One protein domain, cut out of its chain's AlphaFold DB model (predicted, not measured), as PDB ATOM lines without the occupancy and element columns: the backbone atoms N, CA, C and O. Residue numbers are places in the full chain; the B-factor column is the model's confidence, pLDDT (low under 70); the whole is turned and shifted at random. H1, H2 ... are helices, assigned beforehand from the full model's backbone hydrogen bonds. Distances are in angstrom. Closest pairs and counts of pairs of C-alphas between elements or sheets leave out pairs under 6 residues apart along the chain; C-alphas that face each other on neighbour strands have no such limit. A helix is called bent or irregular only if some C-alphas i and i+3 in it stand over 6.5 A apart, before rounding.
ATOM      1  N   LEU A  44     154.348   2.807  50.732       89.56
ATOM      2  CA  LEU A  44     155.129   3.731  49.915       89.56
ATOM      3  C   LEU A  44     155.181   5.116  50.582       89.56
ATOM      4  O   LEU A  44     154.129   5.658  50.933       89.56
ATOM      5  N   PRO A  45     156.369   5.735  50.708       92.94
ATOM      6  CA  PRO A  45     156.475   7.146  51.059       92.94
ATOM      7  C   PRO A  45     155.701   8.021  50.066       92.94
ATOM      8  O   PRO A  45     155.619   7.707  48.878       92.94
ATOM      9  N   LEU A  46     155.174   9.152  50.541       89.44
ATOM     10  CA  LEU A  46     154.287  10.020  49.760       89.44
ATOM     11  C   LEU A  46     154.900  10.492  48.430       89.44
ATOM     12  O   LEU A  46     154.192  10.599  47.428       89.44
ATOM     13  N   ASP A  47     156.199  10.780  48.415       89.56
ATOM     14  CA  ASP A  47     156.889  11.267  47.218       89.56
ATOM     15  C   ASP A  47     156.986  10.179  46.148       89.56
ATOM     16  O   ASP A  47     156.608  10.407  44.997       89.56
ATOM     17  N   VAL A  48     157.361   8.962  46.558       91.69
ATOM     18  CA  VAL A  48     157.400   7.781  45.683       91.69
ATOM     19  C   VAL A  48     156.000   7.461  45.170       91.69
ATOM     20  O   VAL A  48     155.814   7.182  43.992       91.69
ATOM     21  N   TYR A  49     154.988   7.551  46.030       92.25
ATOM     22  CA  TYR A  49     153.604   7.285  45.655       92.25
ATOM     23  C   TYR A  49     153.100   8.226  44.547       92.25
ATOM     24  O   TYR A  49     152.483   7.782  43.575       92.25
ATOM     25  N   LYS A  50     153.407   9.527  44.647       90.12
ATOM     26  CA  LYS A  50     153.092  10.504  43.593       90.12
ATOM     27  C   LYS A  50     153.852  10.191  42.308       90.12
ATOM     28  O   LYS A  50     153.254  10.193  41.240       90.12
ATOM     29  N   GLU A  51     155.145   9.902  42.387       90.12
ATOM     30  CA  GLU A  51     155.950   9.583  41.204       90.12
ATOM     31  C   GLU A  51     155.447   8.328  40.477       90.12
ATOM     32  O   GLU A  51     155.326   8.308  39.248       90.12
ATOM     33  N   VAL A  52     155.052   7.307  41.238       92.69
ATOM     34  CA  VAL A  52     154.404   6.108  40.705       92.69
ATOM     35  C   VAL A  52     153.135   6.490  39.953       92.69
ATOM     36  O   VAL A  52     153.015   6.158  38.779       92.69
ATOM     37  N   LEU A  53     152.220   7.252  40.558       90.25
ATOM     38  CA  LEU A  53     150.996   7.689  39.875       90.25
ATOM     39  C   LEU A  53     151.268   8.551  38.629       90.25
ATOM     40  O   LEU A  53     150.506   8.471  37.670       90.25
ATOM     41  N   ALA A  54     152.347   9.341  38.614       87.81
ATOM     42  CA  ALA A  54     152.728  10.173  37.468       87.81
ATOM     43  C   ALA A  54     153.226   9.351  36.273       87.81
ATOM     44  O   ALA A  54     153.076   9.769  35.130       87.81
ATOM     45  N   THR A  55     153.877   8.221  36.540       89.06
ATOM     46  CA  THR A  55     154.522   7.381  35.519       89.06
ATOM     47  C   THR A  55     153.659   6.187  35.119       89.06
ATOM     48  O   THR A  55     153.853   5.607  34.045       89.06
ATOM     49  N   LEU A  56     152.679   5.834  35.952       89.88
ATOM     50  CA  LEU A  56     151.847   4.647  35.803       89.88
ATOM     51  C   LEU A  56     151.095   4.629  34.471       89.88
ATOM     52  O   LEU A  56     151.094   3.606  33.784       89.88
ATOM     53  N   HIS A  57     150.513   5.760  34.072       84.62
ATOM     54  CA  HIS A  57     149.686   5.845  32.867       84.62
ATOM     55  C   HIS A  57     150.505   5.740  31.567       84.62
ATOM     56  O   HIS A  57     150.018   5.184  30.588       84.62
ATOM     57  N   GLN A  58     151.759   6.207  31.558       83.62
ATOM     58  CA  GLN A  58     152.637   6.188  30.376       83.62
ATOM     59  C   GLN A  58     153.499   4.927  30.267       83.62
ATOM     60  O   GLN A  58     153.631   4.371  29.181       83.62
ATOM     61  N   ASN A  59     154.084   4.467  31.376       85.69
ATOM     62  CA  ASN A  59     155.143   3.452  31.339       85.69
ATOM     63  C   ASN A  59     154.670   2.082  31.836       85.69
ATOM     64  O   ASN A  59     155.106   1.039  31.336       85.69
ATOM     65  N   VAL A  60     153.778   2.071  32.830       87.31
ATOM     66  CA  VAL A  60     153.398   0.841  33.533       87.31
ATOM     67  C   VAL A  60     152.216   0.158  32.846       87.31
ATOM     68  O   VAL A  60     152.337  -1.014  32.491       87.31
ATOM     69  N   ILE A  61     151.114   0.879  32.600       87.94
ATOM     70  CA  ILE A  61     149.891   0.323  31.986       87.94
ATOM     71  C   ILE A  61     150.175  -0.413  30.656       87.94
ATOM     72  O   ILE A  61     149.781  -1.577  30.550       87.94
ATOM     73  N   PRO A  62     150.920   0.154  29.680       87.06
ATOM     74  CA  PRO A  62     151.165  -0.520  28.393       87.06
ATOM     75  C   PRO A  62     152.006  -1.804  28.508       87.06
ATOM     76  O   PRO A  62     151.952  -2.703  27.659       87.06
ATOM     77  N   SER A  63     152.806  -1.889  29.570       85.88
ATOM     78  CA  SER A  63     153.728  -2.995  29.826       85.88
ATOM     79  C   SER A  63     153.058  -4.163  30.558       85.88
ATOM     80  O   SER A  63     153.569  -5.286  30.525       85.88
ATOM     81  N   MET A  64     151.904  -3.935  31.192       84.38
ATOM     82  CA  MET A  64     151.181  -4.958  31.945       84.38
ATOM     83  C   MET A  64     150.446  -5.956  31.043       84.38
ATOM     84  O   MET A  64     150.046  -5.660  29.920       84.38
ATOM     85  N   SER A  65     150.271  -7.182  31.545       84.19
ATOM     86  CA  SER A  65     149.448  -8.201  30.874       84.19
ATOM     87  C   SER A  65     147.954  -7.988  31.107       84.19
ATOM     88  O   SER A  65     147.162  -8.213  30.202       84.19
ATOM     89  N   ASN A  66     147.581  -7.580  32.324       86.56
ATOM     90  CA  ASN A  66     146.207  -7.280  32.716       86.56
ATOM     91  C   ASN A  66     146.182  -5.967  33.522       86.56
ATOM     92  O   ASN A  66     146.339  -5.997  34.745       86.56
ATOM     93  N   PRO A  67     146.033  -4.815  32.852       88.38
ATOM     94  CA  PRO A  67     146.077  -3.509  33.504       88.38
ATOM     95  C   PRO A  67     144.806  -3.180  34.305       88.38
ATOM     96  O   PRO A  67     144.858  -2.314  35.174       88.38
ATOM     97  N   ALA A  68     143.693  -3.898  34.097       88.44
ATOM     98  CA  ALA A  68     142.446  -3.686  34.840       88.44
ATOM     99  C   ALA A  68     142.601  -3.904  36.358       88.44
ATOM    100  O   ALA A  68     141.883  -3.295  37.144       88.44
ATOM    101  N   ILE A  69     143.589  -4.704  36.784       90.00
ATOM    102  CA  ILE A  69     143.897  -4.963  38.203       90.00
ATOM    103  C   ILE A  69     144.295  -3.669  38.941       90.00
ATOM    104  O   ILE A  69     144.127  -3.563  40.151       90.00
ATOM    105  N   LEU A  70     144.798  -2.656  38.226       91.25
ATOM    106  CA  LEU A  70     145.147  -1.362  38.816       91.25
ATOM    107  C   LEU A  70     143.924  -0.497  39.154       91.25
ATOM    108  O   LEU A  70     144.088   0.520  39.821       91.25
ATOM    109  N   CYS A  71     142.717  -0.870  38.716       91.12
ATOM    110  CA  CYS A  71     141.505  -0.082  38.943       91.12
ATOM    111  C   CYS A  71     141.238   0.162  40.435       91.12
ATOM    112  O   CYS A  71     140.997   1.301  40.836       91.12
ATOM    113  N   ASP A  72     141.358  -0.874  41.268       91.00
ATOM    114  CA  ASP A  72     141.117  -0.770  42.713       91.00
ATOM    115  C   ASP A  72     142.153   0.137  43.386       91.00
ATOM    116  O   ASP A  72     141.818   1.006  44.197       91.00
ATOM    117  N   PHE A  73     143.421  -0.001  42.987       92.88
ATOM    118  CA  PHE A  73     144.498   0.872  43.449       92.88
ATOM    119  C   PHE A  73     144.248   2.330  43.048       92.88
ATOM    120  O   PHE A  73     144.370   3.232  43.869       92.88
ATOM    121  N   LEU A  74     143.860   2.593  41.801       93.19
ATOM    122  CA  LEU A  74     143.599   3.954  41.334       93.19
ATOM    123  C   LEU A  74     142.328   4.547  41.956       93.19
ATOM    124  O   LEU A  74     142.278   5.742  42.227       93.19
ATOM    125  N   THR A  75     141.318   3.723  42.227       92.31
ATOM    126  CA  THR A  75     140.088   4.158  42.898       92.31
ATOM    127  C   THR A  75     140.371   4.580  44.333       92.31
ATOM    128  O   THR A  75     140.003   5.686  44.720       92.31
ATOM    129  N   THR A  76     141.104   3.756  45.083       92.31
ATOM    130  CA  THR A  76     141.546   4.102  46.442       92.31
ATOM    131  C   THR A  76     142.469   5.321  46.442       92.31
ATOM    132  O   THR A  76     142.298   6.211  47.269       92.31
ATOM    133  N   SER A  77     143.371   5.432  45.458       93.19
ATOM    134  CA  SER A  77     144.217   6.619  45.260       93.19
ATOM    135  C   SER A  77     143.388   7.883  45.026       93.19
ATOM    136  O   SER A  77     143.722   8.958  45.522       93.19
ATOM    137  N   TYR A  78     142.295   7.773  44.266       92.56
ATOM    138  CA  TYR A  78     141.407   8.896  44.005       92.56
ATOM    139  C   TYR A  78     140.741   9.400  45.286       92.56
ATOM    140  O   TYR A  78     140.649  10.613  45.479       92.56
ATOM    141  N   ASP A  79     140.303   8.500  46.164       91.12
ATOM    142  CA  ASP A  79     139.558   8.868  47.371       91.12
ATOM    143  C   ASP A  79     140.441   9.582  48.426       91.12
ATOM    144  O   ASP A  79     139.910  10.220  49.333       91.12
ATOM    145  N   ILE A  80     141.776   9.574  48.272       90.94
ATOM    146  CA  ILE A  80     142.723  10.323  49.126       90.94
ATOM    147  C   ILE A  80     142.555  11.847  48.986       90.94
ATOM    148  O   ILE A  80     142.700  12.584  49.960       90.94
ATOM    149  N   GLY A  81     142.258  12.343  47.782       87.06
ATOM    150  CA  GLY A  81     142.074  13.773  47.527       87.06
ATOM    151  C   GLY A  81     143.297  14.511  46.957       87.06
ATOM    152  O   GLY A  81     144.426  14.018  46.874       87.06
ATOM    153  N   GLY A  82     143.063  15.765  46.563       86.31
ATOM    154  CA  GLY A  82     144.100  16.698  46.122       86.31
ATOM    155  C   GLY A  82     144.751  16.327  44.787       86.31
ATOM    156  O   GLY A  82     144.094  15.901  43.838       86.31
ATOM    157  N   VAL A  83     146.069  16.531  44.695       86.06
ATOM    158  CA  VAL A  83     146.842  16.256  43.467       86.06
ATOM    159  C   VAL A  83     146.879  14.756  43.155       86.06
ATOM    160  O   VAL A  83     146.897  14.378  41.988       86.06
ATOM    161  N   ILE A  84     146.822  13.903  44.180       90.38
ATOM    162  CA  ILE A  84     146.817  12.446  44.022       90.38
ATOM    163  C   ILE A  84     145.583  12.004  43.230       90.38
ATOM    164  O   ILE A  84     145.718  11.232  42.282       90.38
ATOM    165  N   SER A  85     144.407  12.564  43.528       91.19
ATOM    166  CA  SER A  85     143.178  12.240  42.797       91.19
ATOM    167  C   SER A  85     143.241  12.605  41.325       91.19
ATOM    168  O   SER A  85     142.755  11.851  40.490       91.19
ATOM    169  N   VAL A  86     143.867  13.736  40.994       89.19
ATOM    170  CA  VAL A  86     144.079  14.151  39.602       89.19
ATOM    171  C   VAL A  86     144.930  13.119  38.860       89.19
ATOM    172  O   VAL A  86     144.592  12.722  37.749       89.19
ATOM    173  N   MET A  87     146.019  12.663  39.479       90.12
ATOM    174  CA  MET A  87     146.947  11.707  38.866       90.12
ATOM    175  C   MET A  87     146.314  10.319  38.729       90.12
ATOM    176  O   MET A  87     146.421   9.687  37.680       90.12
ATOM    177  N   ALA A  88     145.580   9.882  39.752       93.06
ATOM    178  CA  ALA A  88     144.827   8.638  39.723       93.06
ATOM    179  C   ALA A  88     143.745   8.644  38.630       93.06
ATOM    180  O   ALA A  88     143.597   7.665  37.897       93.06
ATOM    181  N   LEU A  89     143.031   9.765  38.468       91.31
ATOM    182  CA  LEU A  89     141.988   9.900  37.454       91.31
ATOM    183  C   LEU A  89     142.555   9.852  36.027       91.31
ATOM    184  O   LEU A  89     141.920   9.268  35.151       91.31
ATOM    185  N   SER A  90     143.763  10.381  35.798       90.31
ATOM    186  CA  SER A  90     144.472  10.208  34.521       90.31
ATOM    187  C   SER A  90     144.729   8.734  34.204       90.31
ATOM    188  O   SER A  90     144.495   8.297  33.079       90.31
ATOM    189  N   GLY A  91     145.163   7.946  35.194       91.81
ATOM    190  CA  GLY A  91     145.338   6.499  35.045       91.81
ATOM    191  C   GLY A  91     144.024   5.776  34.738       91.81
ATOM    192  O   GLY A  91     143.971   4.971  33.808       91.81
ATOM    193  N   LEU A  92     142.947   6.110  35.461       92.19
ATOM    194  CA  LEU A  92     141.610   5.550  35.221       92.19
ATOM    195  C   LEU A  92     141.109   5.865  33.810       92.19
ATOM    196  O   LEU A  92     140.590   4.979  33.140       92.19
ATOM    197  N   PHE A  93     141.319   7.089  33.320       90.88
ATOM    198  CA  PHE A  93     140.929   7.469  31.963       90.88
ATOM    199  C   PHE A  93     141.619   6.612  30.891       90.88
ATOM    200  O   PHE A  93     140.974   6.201  29.924       90.88
ATOM    201  N   ILE A  94     142.903   6.279  31.065       90.25
ATOM    202  CA  ILE A  94     143.604   5.361  30.153       90.25
ATOM    203  C   ILE A  94     143.020   3.948  30.233       90.25
ATOM    204  O   ILE A  94     142.784   3.334  29.194       90.25
ATOM    205  N   LEU A  95     142.726   3.439  31.434       90.50
ATOM    206  CA  LEU A  95     142.071   2.133  31.581       90.50
ATOM    207  C   LEU A  95     140.704   2.094  30.885       90.50
ATOM    208  O   LEU A  95     140.397   1.124  30.195       90.50
ATOM    209  N   MET A  96     139.911   3.161  31.004       89.69
ATOM    210  CA  MET A  96     138.608   3.254  30.341       89.69
ATOM    211  C   MET A  96     138.736   3.308  28.816       89.69
ATOM    212  O   MET A  96     138.018   2.613  28.102       89.69
ATOM    213  N   THR A  97     139.661   4.123  28.301       87.44
ATOM    214  CA  THR A  97     139.780   4.379  26.856       87.44
ATOM    215  C   THR A  97     140.522   3.279  26.103       87.44
ATOM    216  O   THR A  97     140.109   2.905  25.009       87.44
ATOM    217  N   GLN A  98     141.605   2.744  26.668       87.62
ATOM    218  CA  GLN A  98     142.482   1.788  25.984       87.62
ATOM    219  C   GLN A  98     142.186   0.333  26.350       87.62
ATOM    220  O   GLN A  98     142.396  -0.552  25.523       87.62
ATOM    221  N   HIS A  99     141.685   0.083  27.560       85.31
ATOM    222  CA  HIS A  99     141.453  -1.267  28.081       85.31
ATOM    223  C   HIS A  99     139.971  -1.589  28.312       85.31
ATOM    224  O   HIS A  99     139.669  -2.573  28.981       85.31
ATOM    225  N   GLN A 100     139.065  -0.772  27.750       83.75
ATOM    226  CA  GLN A 100     137.606  -0.952  27.779       83.75
ATOM    227  C   GLN A 100     137.059  -1.203  29.194       83.75
ATOM    228  O   GLN A 100     136.109  -1.959  29.387       83.75
ATOM    229  N   LEU A 101     137.678  -0.580  30.199       86.38
ATOM    230  CA  LEU A 101     137.212  -0.682  31.572       86.38
ATOM    231  C   LEU A 101     136.001   0.234  31.770       86.38
ATOM    232  O   LEU A 101     136.093   1.445  31.575       86.38
ATOM    233  N   GLU A 102     134.875  -0.321  32.202       84.44
ATOM    234  CA  GLU A 102     133.728   0.488  32.609       84.44
ATOM    235  C   GLU A 102     133.912   0.959  34.050       84.44
ATOM    236  O   GLU A 102     133.911   0.166  34.992       84.44
ATOM    237  N   TYR A 103     134.082   2.270  34.224       85.38
ATOM    238  CA  TYR A 103     134.145   2.889  35.540       85.38
ATOM    239  C   TYR A 103     132.871   3.702  35.801       85.38
ATOM    240  O   TYR A 103     132.684   4.769  35.195       85.38
ATOM    241  N   PRO A 104     131.972   3.234  36.684       85.44
ATOM    242  CA  PRO A 104     130.730   3.939  36.957       85.44
ATOM    243  C   PRO A 104     131.025   5.308  37.575       85.44
ATOM    244  O   PRO A 104     131.937   5.459  38.388       85.44
ATOM    245  N   LYS A 105     130.227   6.318  37.211       86.06
ATOM    246  CA  LYS A 105     130.316   7.678  37.775       86.06
ATOM    247  C   LYS A 105     131.678   8.364  37.578       86.06
ATOM    248  O   LYS A 105     132.030   9.275  38.326       86.06
ATOM    249  N   PHE A 106     132.437   7.981  36.545       90.38
ATOM    250  CA  PHE A 106     133.703   8.644  36.202       90.38
ATOM    251  C   PHE A 106     133.547  10.166  36.084       90.38
ATOM    252  O   PHE A 106     134.322  10.927  36.662       90.38
ATOM    253  N   TYR A 107     132.515  10.619  35.367       90.81
ATOM    254  CA  TYR A 107     132.273  12.044  35.162       90.81
ATOM    255  C   TYR A 107     131.837  12.771  36.434       90.81
ATOM    256  O   TYR A 107     132.185  13.938  36.584       90.81
ATOM    257  N   ASP A 108     131.185  12.095  37.382       91.88
ATOM    258  CA  ASP A 108     130.873  12.680  38.692       91.88
ATOM    259  C   ASP A 108     132.163  12.934  39.480       91.88
ATOM    260  O   ASP A 108     132.346  14.008  40.060       91.88
ATOM    261  N   LYS A 109     133.104  11.978  39.439       91.88
ATOM    262  CA  LYS A 109     134.440  12.128  40.031       91.88
ATOM    263  C   LYS A 109     135.233  13.253  39.353       91.88
ATOM    264  O   LYS A 109     135.756  14.139  40.025       91.88
ATOM    265  N   LEU A 110     135.245  13.297  38.021       92.50
ATOM    266  CA  LEU A 110     135.880  14.385  37.270       92.50
ATOM    267  C   LEU A 110     135.264  15.754  37.613       92.50
ATOM    268  O   LEU A 110     135.986  16.734  37.801       92.50
ATOM    269  N   TYR A 111     133.938  15.822  37.736       93.00
ATOM    270  CA  TYR A 111     133.214  17.037  38.097       93.00
ATOM    271  C   TYR A 111     133.531  17.487  39.528       93.00
ATOM    272  O   TYR A 111     133.691  18.683  39.776       93.00
ATOM    273  N   ALA A 112     133.679  16.553  40.472       92.06
ATOM    274  CA  ALA A 112     134.053  16.851  41.852       92.06
ATOM    275  C   ALA A 112     135.443  17.503  41.957       92.06
ATOM    276  O   ALA A 112     135.619  18.424  42.757       92.06
ATOM    277  N   LEU A 113     136.396  17.107  41.104       91.38
ATOM    278  CA  LEU A 113     137.749  17.678  41.075       91.38
ATOM    279  C   LEU A 113     137.811  19.125  40.569       91.38
ATOM    280  O   LEU A 113     138.808  19.803  40.817       91.38
ATOM    281  N   LEU A 114     136.767  19.634  39.904       90.88
ATOM    282  CA  LEU A 114     136.699  21.024  39.439       90.88
ATOM    283  C   LEU A 114     136.538  22.007  40.604       90.88
ATOM    284  O   LEU A 114     135.466  22.571  40.845       90.88
TER     285      LEU A 114
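Overview. This is residues 44 to 114 of the 192 residues of the protein "CBF domain-containing protein" of Aegilops tauschii subsp. strangulata (UniProt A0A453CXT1). Three helices, H1, H2 and H3, make an up-and-down bundle, each running against the one before it; the longest by residues, H1, is kinked and packs on one side of H3. H2 packs on H3 as a hairpin, and the short H4 folds back beside H3 on the side away from H1. The printed part has 71 residues with four named helices, H1 to H4 in chain order, and no named strand; the class is all helix. It is compact, with a radius of gyration of the C-alphas of 11.5 A and spans of 31 by 29 by 16 A.

Along the chain. H1, residues 46 to 63, begins at C-alpha 46 (154.287, 10.020, 49.760) and is 23.8 A long. It has a kink of 66 degrees near residue 56 and is irregular, with C-alphas 54 and 57 7.0 A apart. H2, residues 67 to 79, measures 19.7 A and is only just irregular: C-alphas 69 and 72 are 6.8 A apart. H3, residues 82 to 98, measures 25.1 A. H4, residues 106 to 113, measures 11.0 A and ends at C-alpha 113 (137.749, 17.678, 41.075).

Arrangement. H1 touches the hub, H3, with residues 50 to 57 alone, closest at the C-alphas of His 57 and Gly 91, 4.9 A; they run the same way at a shallow tilt of 9 degrees. H2 and H3 form a helical hairpin and touch, closest at the C-alphas of Tyr 78 and Ser 85, 4.0 A, at a shallow tilt of 26 degrees, opposite ways. H1 and H2 are close but not clearly touching, with the C-alphas of Ile 61 and Pro 67 closest at 5.6 A. H3 and H4, also a helical hairpin, only just touch, with 3 pairs of C-alphas within 8 A; the closest are those of Val 86 and Leu 113, 7.4 A. H4 is apart from H1 and H2. Every O i to N i+4 pair is within hydrogen-bond range in H4, against 9 of 14 in H1, 6 of 9 in H2 and 12 of 13 in H3.

Size, cuts and confidence. The two C-alphas farthest apart, those of Ser 65 and Leu 114, are 33.0 A apart. The printed part has no cut. The links H1 to H2 and H2 to H3 are tight, and H3 to H4 is short. No printed residue is under 70 in pLDDT; the mean of the printed part is 89.4.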